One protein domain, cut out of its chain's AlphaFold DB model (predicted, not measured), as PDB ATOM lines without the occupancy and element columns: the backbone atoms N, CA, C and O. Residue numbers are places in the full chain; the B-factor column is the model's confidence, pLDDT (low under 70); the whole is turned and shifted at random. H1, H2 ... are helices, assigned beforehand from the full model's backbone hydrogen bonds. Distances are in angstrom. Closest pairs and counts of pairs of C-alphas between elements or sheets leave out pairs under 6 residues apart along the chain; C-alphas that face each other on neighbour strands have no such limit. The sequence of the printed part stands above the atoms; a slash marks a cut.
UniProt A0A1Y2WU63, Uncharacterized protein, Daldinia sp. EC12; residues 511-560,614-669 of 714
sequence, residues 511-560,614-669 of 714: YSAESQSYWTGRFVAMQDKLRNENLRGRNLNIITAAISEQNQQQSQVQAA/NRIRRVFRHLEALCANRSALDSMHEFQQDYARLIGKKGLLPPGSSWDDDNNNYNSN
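AT A GLANCE: This is residues 511 to 560 and 614 to 669 of the 714 residues of an uncharacterized protein of Daldinia sp. EC12 (UniProt A0A1Y2WU63). The longest helix, H2, is an arm that sticks out with residues 544 to 560 from a small body, in which H1 runs across a helical hairpin of H3 and H4. Residues 663 to 669, with the short H5, stick out as a tail. The printed part has 106 residues with five named helices, H1 to H5 in order, and no named strand: all helix. It is only just extended, close to loose, with a radius of gyration of the C-alphas of 19.8 A; arm and tail make much of the length in the spans of 68 by 31 by 20 A.

IN THESE COORDINATES: H2, residues 537 to 560, is 34.0 A long and ends at C-alpha 560 (25.208, 21.298, -6.989). H1, residues 516 to 534, is 27.1 A long and begins at C-alpha 516 (-15.854, 49.718, 19.729). H3 is residues 614 to 624, 15.3 A; H4 is residues 630 to 647, 25.6 A. H5, residues 664 to 669, is 9.3 A long and ends at C-alpha 669 (-19.660, 43.212, 39.572).

HOW THE PARTS SIT: H2 touches no helix; it is close to H1 but not clearly touching, with C-alphas 534 and 540 closest at 6.7 A. H1 touches H3 with residues 522 to 530 alone, closest at C-alphas 526 and 619, 6.0 A, at a steep tilt of 52 degrees, opposite ways. H1 touches H4 with residues 516 to 520 alone, closest at C-alphas 516 and 639, 5.9 A, only just about perpendicular at 73 degrees. H3 and H4 form a hairpin, at a shallow tilt of 23 degrees, opposite ways, with C-alphas 624 and 633 closest at 6.1 A. H5 touches no helix. Every O i to N i+4 pair is within hydrogen-bond range in H2, H3 and H4; H1 has 14 of 15, H5 1 of 2.

THE WHOLE: The C-alphas farthest apart, of Ala 560 and Asn 669, are 68.3 A apart. Residues 561 to 613 are not printed; C-alphas 560 and 614 are 35.9 A apart across the cut. The link from H4 to H5 is long, 16 residues. Residues 661 to 669 have pLDDT under 70.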
ATOM      1  N   TYR A 511     -10.240  63.059  18.752       97.31
ATOM      2  CA  TYR A 511     -10.079  63.897  19.955       97.31
ATOM      3  C   TYR A 511     -10.925  63.415  21.151       97.31
ATOM      4  O   TYR A 511     -10.790  63.941  22.257       97.31
ATOM      5  N   SER A 512     -11.793  62.435  20.934       97.38
ATOM      6  CA  SER A 512     -12.743  61.857  21.890       97.38
ATOM      7  C   SER A 512     -12.394  60.389  22.142       97.38
ATOM      8  O   SER A 512     -11.745  59.765  21.308       97.38
ATOM      9  N   ALA A 513     -12.831  59.829  23.272       98.00
ATOM     10  CA  ALA A 513     -12.982  58.378  23.353       98.00
ATOM     11  C   ALA A 513     -14.094  57.965  22.372       98.00
ATOM     12  O   ALA A 513     -15.144  58.607  22.350       98.00
ATOM     13  N   GLU A 514     -13.854  56.942  21.557       98.25
ATOM     14  CA  GLU A 514     -14.784  56.491  20.511       98.25
ATOM     15  C   GLU A 514     -15.230  55.045  20.756       98.25
ATOM     16  O   GLU A 514     -14.574  54.288  21.472       98.25
ATOM     17  N   SER A 515     -16.358  54.649  20.162       98.19
ATOM     18  CA  SER A 515     -16.957  53.333  20.397       98.19
ATOM     19  C   SER A 515     -16.173  52.176  19.764       98.19
ATOM     20  O   SER A 515     -15.523  52.318  18.726       98.19
ATOM     21  N   GLN A 516     -16.362  50.969  20.306       98.00
ATOM     22  CA  GLN A 516     -15.854  49.718  19.729       98.00
ATOM     23  C   GLN A 516     -16.224  49.562  18.239       98.00
ATOM     24  O   GLN A 516     -15.416  49.111  17.426       98.00
ATOM     25  N   SER A 517     -17.432  49.987  17.850       97.94
ATOM     26  CA  SER A 517     -17.907  49.973  16.459       97.94
ATOM     27  C   SER A 517     -17.177  50.976  15.554       97.94
ATOM     28  O   SER A 517     -16.882  50.650  14.403       97.94
ATOM     29  N   TYR A 518     -16.820  52.157  16.068       98.31
ATOM     30  CA  TYR A 518     -16.006  53.145  15.356       98.31
ATOM     31  C   TYR A 518     -14.590  52.621  15.103       98.31
ATOM     32  O   TYR A 518     -14.099  52.668  13.969       98.31
ATOM     33  N   TRP A 519     -13.949  52.071  16.139       98.38
ATOM     34  CA  TRP A 519     -12.614  51.489  16.019       98.38
ATOM     35  C   TRP A 519     -12.601  50.271  15.096       98.38
ATOM     36  O   TRP A 519     -11.731  50.199  14.231       98.38
ATOM     37  N   THR A 520     -13.616  49.403  15.161       98.25
ATOM     38  CA  THR A 520     -13.804  48.294  14.206       98.25
ATOM     39  C   THR A 520     -13.867  48.799  12.760       98.25
ATOM     40  O   THR A 520     -13.145  48.296  11.897       98.25
ATOM     41  N   GLY A 521     -14.670  49.835  12.485       98.19
ATOM     42  CA  GLY A 521     -14.786  50.422  11.147       98.19
ATOM     43  C   GLY A 521     -13.468  51.017  10.631       98.19
ATOM     44  O   GLY A 521     -13.064  50.738   9.499       98.19
ATOM     45  N   ARG A 522     -12.751  51.786  11.467       97.81
ATOM     46  CA  ARG A 522     -11.421  52.319  11.107       97.81
ATOM     47  C   ARG A 522     -10.375  51.215  10.939       97.81
ATOM     48  O   ARG A 522      -9.536  51.325  10.045       97.81
ATOM     49  N   PHE A 523     -10.421  50.166  11.760       98.25
ATOM     50  CA  PHE A 523      -9.509  49.027  11.691       98.25
ATOM     51  C   PHE A 523      -9.644  48.285  10.360       98.25
ATOM     52  O   PHE A 523      -8.642  48.132   9.666       98.25
ATOM     53  N   VAL A 524     -10.862  47.902   9.958       97.75
ATOM     54  CA  VAL A 524     -11.105  47.198   8.683       97.75
ATOM     55  C   VAL A 524     -10.659  48.054   7.495       97.75
ATOM     56  O   VAL A 524      -9.858  47.601   6.679       97.75
ATOM     57  N   ALA A 525     -11.055  49.332   7.451       97.12
ATOM     58  CA  ALA A 525     -10.650  50.247   6.380       97.12
ATOM     59  C   ALA A 525      -9.117  50.417   6.274       97.12
ATOM     60  O   ALA A 525      -8.570  50.548   5.174       97.12
ATOM     61  N   MET A 526      -8.400  50.388   7.402       96.81
ATOM     62  CA  MET A 526      -6.935  50.411   7.425       96.81
ATOM     63  C   MET A 526      -6.300  49.057   7.083       96.81
ATOM     64  O   MET A 526      -5.265  49.034   6.413       96.81
ATOM     65  N   GLN A 527      -6.907  47.941   7.490       96.31
ATOM     66  CA  GLN A 527      -6.452  46.593   7.157       96.31
ATOM     67  C   GLN A 527      -6.538  46.351   5.648       96.31
ATOM     68  O   GLN A 527      -5.559  45.909   5.049       96.31
ATOM     69  N   ASP A 528      -7.648  46.724   5.009       95.56
ATOM     70  CA  ASP A 528      -7.829  46.583   3.563       95.56
ATOM     71  C   ASP A 528      -6.909  47.525   2.775       95.56
ATOM     72  O   ASP A 528      -6.316  47.130   1.769       95.56
ATOM     73  N   LYS A 529      -6.665  48.740   3.280       94.69
ATOM     74  CA  LYS A 529      -5.641  49.643   2.733       94.69
ATOM     75  C   LYS A 529      -4.235  49.024   2.782       94.69
ATOM     76  O   LYS A 529      -3.514  49.123   1.793       94.69
ATOM     77  N   LEU A 530      -3.854  48.350   3.876       91.69
ATOM     78  CA  LEU A 530      -2.560  47.653   4.009       91.69
ATOM     79  C   LEU A 530      -2.505  46.281   3.306       91.69
ATOM     80  O   LEU A 530      -1.417  45.769   3.033       91.69
ATOM     81  N   ARG A 531      -3.647  45.665   2.987       90.19
ATOM     82  CA  ARG A 531      -3.721  44.521   2.060       90.19
ATOM     83  C   ARG A 531      -3.436  44.990   0.634       90.19
ATOM     84  O   ARG A 531      -2.526  44.476  -0.012       90.19
ATOM     85  N   ASN A 532      -4.117  46.049   0.204       89.38
ATOM     86  CA  ASN A 532      -3.940  46.658  -1.113       89.38
ATOM     87  C   ASN A 532      -2.568  47.336  -1.294       89.38
ATOM     88  O   ASN A 532      -2.079  47.435  -2.417       89.38
ATOM     89  N   GLU A 533      -1.901  47.776  -0.219       83.69
ATOM     90  CA  GLU A 533      -0.552  48.348  -0.308       83.69
ATOM     91  C   GLU A 533       0.515  47.308  -0.694       83.69
ATOM     92  O   GLU A 533       1.366  47.613  -1.532       83.69
ATOM     93  N   ASN A 534       0.448  46.071  -0.189       71.94
ATOM     94  CA  ASN A 534       1.361  45.001  -0.625       71.94
ATOM     95  C   ASN A 534       1.130  44.609  -2.100       71.94
ATOM     96  O   ASN A 534       2.060  44.158  -2.762       71.94
ATOM     97  N   LEU A 535      -0.073  44.853  -2.634       72.94
ATOM     98  CA  LEU A 535      -0.427  44.646  -4.045       72.94
ATOM     99  C   LEU A 535      -0.092  45.843  -4.959       72.94
ATOM    100  O   LEU A 535      -0.382  45.814  -6.153       72.94
ATOM    101  N   ARG A 536       0.545  46.909  -4.451       74.69
ATOM    102  CA  ARG A 536       1.067  47.982  -5.315       74.69
ATOM    103  C   ARG A 536       2.278  47.487  -6.098       74.69
ATOM    104  O   ARG A 536       3.162  46.854  -5.530       74.69
ATOM    105  N   GLY A 537       2.375  47.874  -7.373       75.06
ATOM    106  CA  GLY A 537       3.382  47.367  -8.321       75.06
ATOM    107  C   GLY A 537       4.836  47.364  -7.826       75.06
ATOM    108  O   GLY A 537       5.565  46.432  -8.124       75.06
ATOM    109  N   ARG A 538       5.269  48.331  -7.002       75.94
ATOM    110  CA  ARG A 538       6.619  48.297  -6.397       75.94
ATOM    111  C   ARG A 538       6.809  47.129  -5.423       75.94
ATOM    112  O   ARG A 538       7.832  46.461  -5.484       75.94
ATOM    113  N   ASN A 539       5.822  46.863  -4.570       74.69
ATOM    114  CA  ASN A 539       5.860  45.761  -3.607       74.69
ATOM    115  C   ASN A 539       5.676  44.412  -4.319       74.69
ATOM    116  O   ASN A 539       6.431  43.483  -4.050       74.69
ATOM    117  N   LEU A 540       4.773  44.332  -5.307       78.88
ATOM    118  CA  LEU A 540       4.653  43.161  -6.188       78.88
ATOM    119  C   LEU A 540       5.943  42.862  -6.962       78.88
ATOM    120  O   LEU A 540       6.307  41.695  -7.079       78.88
ATOM    121  N   ASN A 541       6.658  43.876  -7.454       83.19
ATOM    122  CA  ASN A 541       7.937  43.670  -8.137       83.19
ATOM    123  C   ASN A 541       9.014  43.145  -7.176       83.19
ATOM    124  O   ASN A 541       9.757  42.248  -7.555       83.19
ATOM    125  N   ILE A 542       9.072  43.644  -5.934       82.19
ATOM    126  CA  ILE A 542       9.996  43.138  -4.903       82.19
ATOM    127  C   ILE A 542       9.666  41.681  -4.544       82.19
ATOM    128  O   ILE A 542      10.568  40.851  -4.496       82.19
ATOM    129  N   ILE A 543       8.386  41.347  -4.350       80.38
ATOM    130  CA  ILE A 543       7.941  39.977  -4.048       80.38
ATOM    131  C   ILE A 543       8.231  39.037  -5.229       80.38
ATOM    132  O   ILE A 543       8.780  37.958  -5.033       80.38
ATOM    133  N   THR A 544       7.933  39.457  -6.463       88.12
ATOM    134  CA  THR A 544       8.227  38.686  -7.685       88.12
ATOM    135  C   THR A 544       9.733  38.469  -7.867       88.12
ATOM    136  O   THR A 544      10.143  37.366  -8.225       88.12
ATOM    137  N   ALA A 545      10.562  39.481  -7.589       90.00
ATOM    138  CA  ALA A 545      12.019  39.362  -7.623       90.00
ATOM    139  C   ALA A 545      12.541  38.401  -6.544       90.00
ATOM    140  O   ALA A 545      13.307  37.500  -6.857       90.00
ATOM    141  N   ALA A 546      12.074  38.521  -5.298       88.94
ATOM    142  CA  ALA A 546      12.478  37.628  -4.212       88.94
ATOM    143  C   ALA A 546      12.070  36.163  -4.472       88.94
ATOM    144  O   ALA A 546      12.850  35.252  -4.213       88.94
ATOM    145  N   ILE A 547      10.881  35.924  -5.039       90.00
ATOM    146  CA  ILE A 547      10.432  34.577  -5.433       90.00
ATOM    147  C   ILE A 547      11.265  34.038  -6.607       90.00
ATOM    148  O   ILE A 547      11.620  32.858  -6.612       90.00
ATOM    149  N   SER A 548      11.603  34.869  -7.600       93.50
ATOM    150  CA  SER A 548      12.446  34.428  -8.719       93.50
ATOM    151  C   SER A 548      13.884  34.141  -8.273       93.50
ATOM    152  O   SER A 548      14.460  33.145  -8.709       93.50
ATOM    153  N   GLU A 549      14.425  34.923  -7.337       93.38
ATOM    154  CA  GLU A 549      15.725  34.686  -6.707       93.38
ATOM    155  C   GLU A 549      15.716  33.410  -5.853       93.38
ATOM    156  O   GLU A 549      16.587  32.558  -6.016       93.38
ATOM    157  N   GLN A 550      14.696  33.200  -5.012       92.38
ATOM    158  CA  GLN A 550      14.557  31.980  -4.208       92.38
ATOM    159  C   GLN A 550      14.465  30.720  -5.090       92.38
ATOM    160  O   GLN A 550      15.085  29.701  -4.779       92.38
ATOM    161  N   ASN A 551      13.760  30.791  -6.224       93.25
ATOM    162  CA  ASN A 551      13.705  29.704  -7.208       93.25
ATOM    163  C   ASN A 551      15.054  29.477  -7.921       93.25
ATOM    164  O   ASN A 551      15.425  28.325  -8.165       93.25
ATOM    165  N   GLN A 552      15.822  30.535  -8.211       92.44
ATOM    166  CA  GLN A 552      17.190  30.407  -8.735       92.44
ATOM    167  C   GLN A 552      18.129  29.763  -7.705       92.44
ATOM    168  O   GLN A 552      18.872  28.848  -8.053       92.44
ATOM    169  N   GLN A 553      18.054  30.167  -6.433       91.06
ATOM    170  CA  GLN A 553      18.835  29.570  -5.346       91.06
ATOM    171  C   GLN A 553      18.488  28.082  -5.157       91.06
ATOM    172  O   GLN A 553      19.392  27.249  -5.071       91.06
ATOM    173  N   GLN A 554      17.202  27.704  -5.187       90.62
ATOM    174  CA  GLN A 554      16.801  26.288  -5.158       90.62
ATOM    175  C   GLN A 554      17.326  25.507  -6.372       90.62
ATOM    176  O   GLN A 554      17.836  24.400  -6.201       90.62
ATOM    177  N   SER A 555      17.268  26.088  -7.573       92.75
ATOM    178  CA  SER A 555      17.826  25.476  -8.790       92.75
ATOM    179  C   SER A 555      19.340  25.253  -8.685       92.75
ATOM    180  O   SER A 555      19.827  24.178  -9.037       92.75
ATOM    181  N   GLN A 556      20.093  26.218  -8.142       90.75
ATOM    182  CA  GLN A 556      21.538  26.074  -7.919       90.75
ATOM    183  C   GLN A 556      21.867  24.978  -6.895       90.75
ATOM    184  O   GLN A 556      22.771  24.179  -7.133       90.75
ATOM    185  N   VAL A 557      21.119  24.887  -5.788       92.19
ATOM    186  CA  VAL A 557      21.311  23.822  -4.786       92.19
ATOM    187  C   VAL A 557      21.010  22.440  -5.378       92.19
ATOM    188  O   VAL A 557      21.765  21.497  -5.145       92.19
ATOM    189  N   GLN A 558      19.957  22.308  -6.192       89.44
ATOM    190  CA  GLN A 558      19.651  21.053  -6.889       89.44
ATOM    191  C   GLN A 558      20.756  20.671  -7.890       89.44
ATOM    192  O   GLN A 558      21.203  19.524  -7.886       89.44
ATOM    193  N   ALA A 559      21.265  21.627  -8.675       88.00
ATOM    194  CA  ALA A 559      22.369  21.396  -9.609       88.00
ATOM    195  C   ALA A 559      23.676  20.989  -8.898       88.00
ATOM    196  O   ALA A 559      24.344  20.047  -9.325       88.00
ATOM    197  N   ALA A 560      24.021  21.636  -7.779       87.56
ATOM    198  CA  ALA A 560      25.208  21.298  -6.989       87.56
ATOM    199  C   ALA A 560      25.121  19.893  -6.357       87.56
ATOM    200  O   ALA A 560      26.116  19.162  -6.323       87.56
ATOM    201  N   ASN A 614       1.950  40.975  11.966       92.75
ATOM    202  CA  ASN A 614       2.790  42.146  11.729       92.75
ATOM    203  C   ASN A 614       2.031  43.252  10.967       92.75
ATOM    204  O   ASN A 614       2.145  44.432  11.319       92.75
ATOM    205  N   ARG A 615       1.173  42.894  10.000       93.88
ATOM    206  CA  ARG A 615       0.209  43.809   9.360       93.88
ATOM    207  C   ARG A 615      -0.783  44.374  10.378       93.88
ATOM    208  O   ARG A 615      -1.020  45.578  10.364       93.88
ATOM    209  N   ILE A 616      -1.336  43.553  11.270       96.44
ATOM    210  CA  ILE A 616      -2.294  43.974  12.303       96.44
ATOM    211  C   ILE A 616      -1.636  44.958  13.282       96.44
ATOM    212  O   ILE A 616      -2.179  46.041  13.500       96.44
ATOM    213  N   ARG A 617      -0.420  44.679  13.781       95.81
ATOM    214  CA  ARG A 617       0.360  45.664  14.564       95.81
ATOM    215  C   ARG A 617       0.579  46.978  13.801       95.81
ATOM    216  O   ARG A 617       0.578  48.049  14.404       95.81
ATOM    217  N   ARG A 618       0.754  46.924  12.475       95.31
ATOM    218  CA  ARG A 618       0.891  48.115  11.616       95.31
ATOM    219  C   ARG A 618      -0.428  48.877  11.422       95.31
ATOM    220  O   ARG A 618      -0.371  50.092  11.238       95.31
ATOM    221  N   VAL A 619      -1.588  48.214  11.511       97.38
ATOM    222  CA  VAL A 619      -2.900  48.883  11.614       97.38
ATOM    223  C   VAL A 619      -2.995  49.639  12.938       97.38
ATOM    224  O   VAL A 619      -3.223  50.847  12.906       97.38
ATOM    225  N   PHE A 620      -2.757  48.974  14.076       97.88
ATOM    226  CA  PHE A 620      -2.859  49.600  15.403       97.88
ATOM    227  C   PHE A 620      -1.948  50.825  15.543       97.88
ATOM    228  O   PHE A 620      -2.454  51.910  15.813       97.88
ATOM    229  N   ARG A 621      -0.668  50.731  15.152       97.06
ATOM    230  CA  ARG A 621       0.255  51.888  15.105       97.06
ATOM    231  C   ARG A 621      -0.227  53.062  14.246       97.06
ATOM    232  O   ARG A 621       0.191  54.197  14.464       97.06
ATOM    233  N   HIS A 622      -1.082  52.824  13.250       97.44
ATOM    234  CA  HIS A 622      -1.684  53.901  12.460       97.44
ATOM    235  C   HIS A 622      -2.949  54.479  13.112       97.44
ATOM    236  O   HIS A 622      -3.237  55.653  12.909       97.44
ATOM    237  N   LEU A 623      -3.688  53.693  13.901       97.94
ATOM    238  CA  LEU A 623      -4.809  54.178  14.715       97.94
ATOM    239  C   LEU A 623      -4.302  54.985  15.924       97.94
ATOM    240  O   LEU A 623      -4.806  56.083  16.160       97.94
ATOM    241  N   GLU A 624      -3.244  54.516  16.597       97.69
ATOM    242  CA  GLU A 624      -2.468  55.260  17.604       97.69
ATOM    243  C   GLU A 624      -2.082  56.653  17.078       97.69
ATOM    244  O   GLU A 624      -2.417  57.669  17.683       97.69
ATOM    245  N   ALA A 625      -1.456  56.716  15.895       97.50
ATOM    246  CA  ALA A 625      -1.010  57.962  15.264       97.50
ATOM    247  C   ALA A 625      -2.149  58.902  14.809       97.50
ATOM    248  O   ALA A 625      -1.884  60.044  14.433       97.50
ATOM    249  N   LEU A 626      -3.406  58.443  14.827       97.56
ATOM    250  CA  LEU A 626      -4.594  59.261  14.569       97.56
ATOM    251  C   LEU A 626      -5.270  59.739  15.865       97.56
ATOM    252  O   LEU A 626      -6.175  60.569  15.794       97.56
ATOM    253  N   CYS A 627      -4.841  59.276  17.041       98.12
ATOM    254  CA  CYS A 627      -5.341  59.744  18.333       98.12
ATOM    255  C   CYS A 627      -4.626  61.044  18.737       98.12
ATOM    256  O   CYS A 627      -3.425  61.049  18.987       98.12
ATOM    257  N   ALA A 628      -5.357  62.159  18.816       97.56
ATOM    258  CA  ALA A 628      -4.808  63.442  19.273       97.56
ATOM    259  C   ALA A 628      -4.854  63.604  20.800       97.56
ATOM    260  O   ALA A 628      -4.032  64.320  21.364       97.56
ATOM    261  N   ASN A 629      -5.813  62.949  21.462       97.25
ATOM    262  CA  ASN A 629      -6.040  63.046  22.903       97.25
ATOM    263  C   ASN A 629      -5.854  61.688  23.588       97.25
ATOM    264  O   ASN A 629      -6.102  60.638  22.994       97.25
ATOM    265  N   ARG A 630      -5.476  61.712  24.872       97.44
ATOM    266  CA  ARG A 630      -5.218  60.494  25.654       97.44
ATOM    267  C   ARG A 630      -6.452  59.588  25.774       97.44
ATOM    268  O   ARG A 630      -6.325  58.391  25.575       97.44
ATOM    269  N   SER A 631      -7.643  60.162  25.955       97.50
ATOM    270  CA  SER A 631      -8.918  59.425  25.977       97.50
ATOM    271  C   SER A 631      -9.234  58.683  24.672       97.50
ATOM    272  O   SER A 631      -9.773  57.580  24.714       97.50
ATOM    273  N   ALA A 632      -8.858  59.246  23.516       98.00
ATOM    274  CA  ALA A 632      -8.964  58.552  22.232       98.00
ATOM    275  C   ALA A 632      -8.041  57.326  22.208       98.00
ATOM    276  O   ALA A 632      -8.496  56.217  21.928       98.00
ATOM    277  N   LEU A 633      -6.773  57.526  22.585       97.69
ATOM    278  CA  LEU A 633      -5.753  56.479  22.631       97.69
ATOM    279  C   LEU A 633      -6.125  55.343  23.598       97.69
ATOM    280  O   LEU A 633      -5.937  54.180  23.263       97.69
ATOM    281  N   ASP A 634      -6.683  55.663  24.766       97.50
ATOM    282  CA  ASP A 634      -7.101  54.659  25.748       97.50
ATOM    283  C   ASP A 634      -8.288  53.821  25.240       97.50
ATOM    284  O   ASP A 634      -8.211  52.596  25.288       97.50
ATOM    285  N   SER A 635      -9.310  54.439  24.625       98.06
ATOM    286  CA  SER A 635     -10.412  53.688  23.980       98.06
ATOM    287  C   SER A 635      -9.950  52.829  22.789       98.06
ATOM    288  O   SER A 635     -10.526  51.784  22.496       98.06
ATOM    289  N   MET A 636      -8.876  53.244  22.110       98.25
ATOM    290  CA  MET A 636      -8.257  52.491  21.017       98.25
ATOM    291  C   MET A 636      -7.454  51.291  21.556       98.25
ATOM    292  O   MET A 636      -7.525  50.202  20.988       98.25
ATOM    293  N   HIS A 637      -6.752  51.446  22.686       97.69
ATOM    294  CA  HIS A 637      -6.089  50.334  23.375       97.69
ATOM    295  C   HIS A 637      -7.085  49.325  23.965       97.69
ATOM    296  O   HIS A 637      -6.804  48.130  23.937       97.69
ATOM    297  N   GLU A 638      -8.239  49.776  24.466       96.88
ATOM    298  CA  GLU A 638      -9.336  48.909  24.922       96.88
ATOM    299  C   GLU A 638      -9.850  48.031  23.765       96.88
ATOM    300  O   GLU A 638      -9.821  46.800  23.857       96.88
ATOM    301  N   PHE A 639     -10.157  48.643  22.613       98.06
ATOM    302  CA  PHE A 639     -10.461  47.925  21.369       98.06
ATOM    303  C   PHE A 639      -9.350  46.939  20.960       98.06
ATOM    304  O   PHE A 639      -9.634  45.806  20.571       98.06
ATOM    305  N   GLN A 640      -8.078  47.340  21.060       97.69
ATOM    306  CA  GLN A 640      -6.939  46.483  20.722       97.69
ATOM    307  C   GLN A 640      -6.810  45.271  21.658       97.69
ATOM    308  O   GLN A 640      -6.503  44.176  21.182       97.69
ATOM    309  N   GLN A 641      -7.049  45.434  22.963       96.50
ATOM    310  CA  GLN A 641      -7.043  44.325  23.921       96.50
ATOM    311  C   GLN A 641      -8.152  43.322  23.606       96.50
ATOM    312  O   GLN A 641      -7.877  42.129  23.510       96.50
ATOM    313  N   ASP A 642      -9.380  43.788  23.379       96.75
ATOM    314  CA  ASP A 642     -10.502  42.906  23.052       96.75
ATOM    315  C   ASP A 642     -10.320  42.205  21.702       96.75
ATOM    316  O   ASP A 642     -10.604  41.014  21.582       96.75
ATOM    317  N   TYR A 643      -9.768  42.896  20.703       97.56
ATOM    318  CA  TYR A 643      -9.399  42.293  19.422       97.56
ATOM    319  C   TYR A 643      -8.303  41.223  19.582       97.56
ATOM    320  O   TYR A 643      -8.389  40.148  18.983       97.56
ATOM    321  N   ALA A 644      -7.290  41.478  20.419       96.38
ATOM    322  CA  ALA A 644      -6.247  40.504  20.731       96.38
ATOM    323  C   ALA A 644      -6.825  39.269  21.445       96.38
ATOM    324  O   ALA A 644      -6.546  38.147  21.012       96.38
ATOM    325  N   ARG A 645      -7.670  39.481  22.472       95.38
ATOM    326  CA  ARG A 645      -8.421  38.449  23.214       95.38
ATOM    327  C   ARG A 645      -9.258  37.586  22.262       95.38
ATOM    328  O   ARG A 645      -9.099  36.367  22.252       95.38
ATOM    329  N   LEU A 646     -10.062  38.215  21.399       96.19
ATOM    330  CA  LEU A 646     -10.947  37.562  20.424       96.19
ATOM    331  C   LEU A 646     -10.209  36.640  19.437       96.19
ATOM    332  O   LEU A 646     -10.758  35.621  19.025       96.19
ATOM    333  N   ILE A 647      -8.975  36.983  19.054       96.06
ATOM    334  CA  ILE A 647      -8.163  36.211  18.095       96.06
ATOM    335  C   ILE A 647      -7.208  35.219  18.796       96.06
ATOM    336  O   ILE A 647      -6.550  34.416  18.135       96.06
ATOM    337  N   GLY A 648      -7.140  35.213  20.131       95.00
ATOM    338  CA  GLY A 648      -6.288  34.285  20.888       95.00
ATOM    339  C   GLY A 648      -4.791  34.634  20.870       95.00
ATOM    340  O   GLY A 648      -3.964  33.784  21.198       95.00
ATOM    341  N   LYS A 649      -4.406  35.854  20.464       94.56
ATOM    342  CA  LYS A 649      -3.002  36.211  20.182       94.56
ATOM    343  C   LYS A 649      -2.419  37.224  21.164       94.56
ATOM    344  O   LYS A 649      -2.501  38.435  20.946       94.56
ATOM    345  N   LYS A 650      -1.698  36.721  22.177       92.56
ATOM    346  CA  LYS A 650      -0.964  37.542  23.168       92.56
ATOM    347  C   LYS A 650      -0.019  38.570  22.515       92.56
ATOM    348  O   LYS A 650       0.124  39.677  23.018       92.56
ATOM    349  N   GLY A 651       0.556  38.258  21.347       92.94
ATOM    350  CA  GLY A 651       1.431  39.165  20.588       92.94
ATOM    351  C   GLY A 651       0.770  40.436  20.021       92.94
ATOM    352  O   GLY A 651       1.494  41.325  19.562       92.94
ATOM    353  N   LEU A 652      -0.562  40.552  20.042       95.69
ATOM    354  CA  LEU A 652      -1.297  41.738  19.575       95.69
ATOM    355  C   LEU A 652      -1.655  42.733  20.695       95.69
ATOM    356  O   LEU A 652      -2.099  43.841  20.390       95.69
ATOM    357  N   LEU A 653      -1.443  42.368  21.963       95.94
ATOM    358  CA  LEU A 653      -1.704  43.229  23.120       95.94
ATOM    359  C   LEU A 653      -0.884  44.539  23.088       95.94
ATOM    360  O   LEU A 653       0.282  44.519  22.674       95.94
ATOM    361  N   PRO A 654      -1.439  45.667  23.576       94.25
ATOM    362  CA  PRO A 654      -0.661  46.864  23.894       94.25
ATOM    363  C   PRO A 654       0.509  46.562  24.854       94.25
ATOM    364  O   PRO A 654       0.328  45.785  25.800       94.25
ATOM    365  N   PRO A 655       1.694  47.182  24.684       91.06
ATOM    366  CA  PRO A 655       2.833  46.972  25.579       91.06
ATOM    367  C   PRO A 655       2.479  47.232  27.050       91.06
ATOM    368  O   PRO A 655       1.976  48.300  27.394       91.06
ATOM    369  N   GLY A 656       2.747  46.254  27.916       91.62
ATOM    370  CA  GLY A 656       2.451  46.328  29.350       91.62
ATOM    371  C   GLY A 656       1.021  45.945  29.755       91.62
ATOM    372  O   GLY A 656       0.761  45.842  30.950       91.62
ATOM    373  N   SER A 657       0.108  45.684  28.810       91.19
ATOM    374  CA  SER A 657      -1.158  45.012  29.137       91.19
ATOM    375  C   SER A 657      -0.946  43.503  29.275       91.19
ATOM    376  O   SER A 657      -0.180  42.902  28.517       91.19
ATOM    377  N   SER A 658      -1.596  42.897  30.269       90.50
ATOM    378  CA  SER A 658      -1.588  41.445  30.438       90.50
ATOM    379  C   SER A 658      -2.641  40.807  29.538       90.50
ATOM    380  O   SER A 658      -3.613  41.437  29.131       90.50
ATOM    381  N   TRP A 659      -2.463  39.523  29.252       86.50
ATOM    382  CA  TRP A 659      -3.571  38.703  28.774       86.50
ATOM    383  C   TRP A 659      -4.486  38.287  29.928       86.50
ATOM    384  O   TRP A 659      -5.695  38.166  29.762       86.50
ATOM    385  N   ASP A 660      -3.891  38.098  31.104       83.31
ATOM    386  CA  ASP A 660      -4.457  37.331  32.207       83.31
ATOM    387  C   ASP A 660      -5.350  38.206  33.124       83.31
ATOM    388  O   ASP A 660      -5.450  37.973  34.326       83.31
ATOM    389  N   ASP A 661      -6.050  39.188  32.535       63.06
ATOM    390  CA  ASP A 661      -7.207  39.892  33.133       63.06
ATOM    391  C   ASP A 661      -8.455  38.974  33.235       63.06
ATOM    392  O   ASP A 661      -9.563  39.417  33.550       63.06
ATOM    393  N   ASP A 662      -8.280  37.685  32.924       53.28
ATOM    394  CA  ASP A 662      -9.294  36.649  32.774       53.28
ATOM    395  C   ASP A 662     -10.320  36.613  33.924       53.28
ATOM    396  O   ASP A 662     -10.048  36.191  35.051       53.28
ATOM    397  N   ASN A 663     -11.562  36.965  33.573       50.09
ATOM    398  CA  ASN A 663     -12.835  36.693  34.259       50.09
ATOM    399  C   ASN A 663     -13.072  37.220  35.689       50.09
ATOM    400  O   ASN A 663     -14.231  37.457  36.035       50.09
ATOM    401  N   ASN A 664     -12.057  37.416  36.534       49.44
ATOM    402  CA  ASN A 664     -12.296  37.687  37.959       49.44
ATOM    403  C   ASN A 664     -12.982  39.044  38.213       49.44
ATOM    404  O   ASN A 664     -13.871  39.122  39.059       49.44
ATOM    405  N   ASN A 665     -12.628  40.097  37.467       49.69
ATOM    406  CA  ASN A 665     -13.195  41.433  37.687       49.69
ATOM    407  C   ASN A 665     -14.622  41.570  37.115       49.69
ATOM    408  O   ASN A 665     -15.544  41.980  37.820       49.69
ATOM    409  N   TYR A 666     -14.847  41.132  35.869       52.41
ATOM    410  CA  TYR A 666     -16.167  41.227  35.224       52.41
ATOM    411  C   TYR A 666     -17.253  40.413  35.952       52.41
ATOM    412  O   TYR A 666     -18.419  40.801  35.939       52.41
ATOM    413  N   ASN A 667     -16.877  39.328  36.643       46.66
ATOM    414  CA  ASN A 667     -17.798  38.542  37.466       46.66
ATOM    415  C   ASN A 667     -17.940  39.071  38.915       46.66
ATOM    416  O   ASN A 667     -18.932  38.774  39.582       46.66
ATOM    417  N   SER A 668     -17.007  39.896  39.412       51.16
ATOM    418  CA  SER A 668     -17.139  40.539  40.734       51.16
ATOM    419  C   SER A 668     -18.350  41.476  40.776       51.16
ATOM    420  O   SER A 668     -19.171  41.395  41.687       51.16
ATOM    421  N   ASN A 669     -18.542  42.267  39.714       50.12
ATOM    422  CA  ASN A 669     -19.660  43.212  39.572       50.12
ATOM    423  C   ASN A 669     -21.052  42.553  39.431       50.12
ATOM    424  O   ASN A 669     -22.065  43.258  39.455       50.12
TER     425      ASN A 669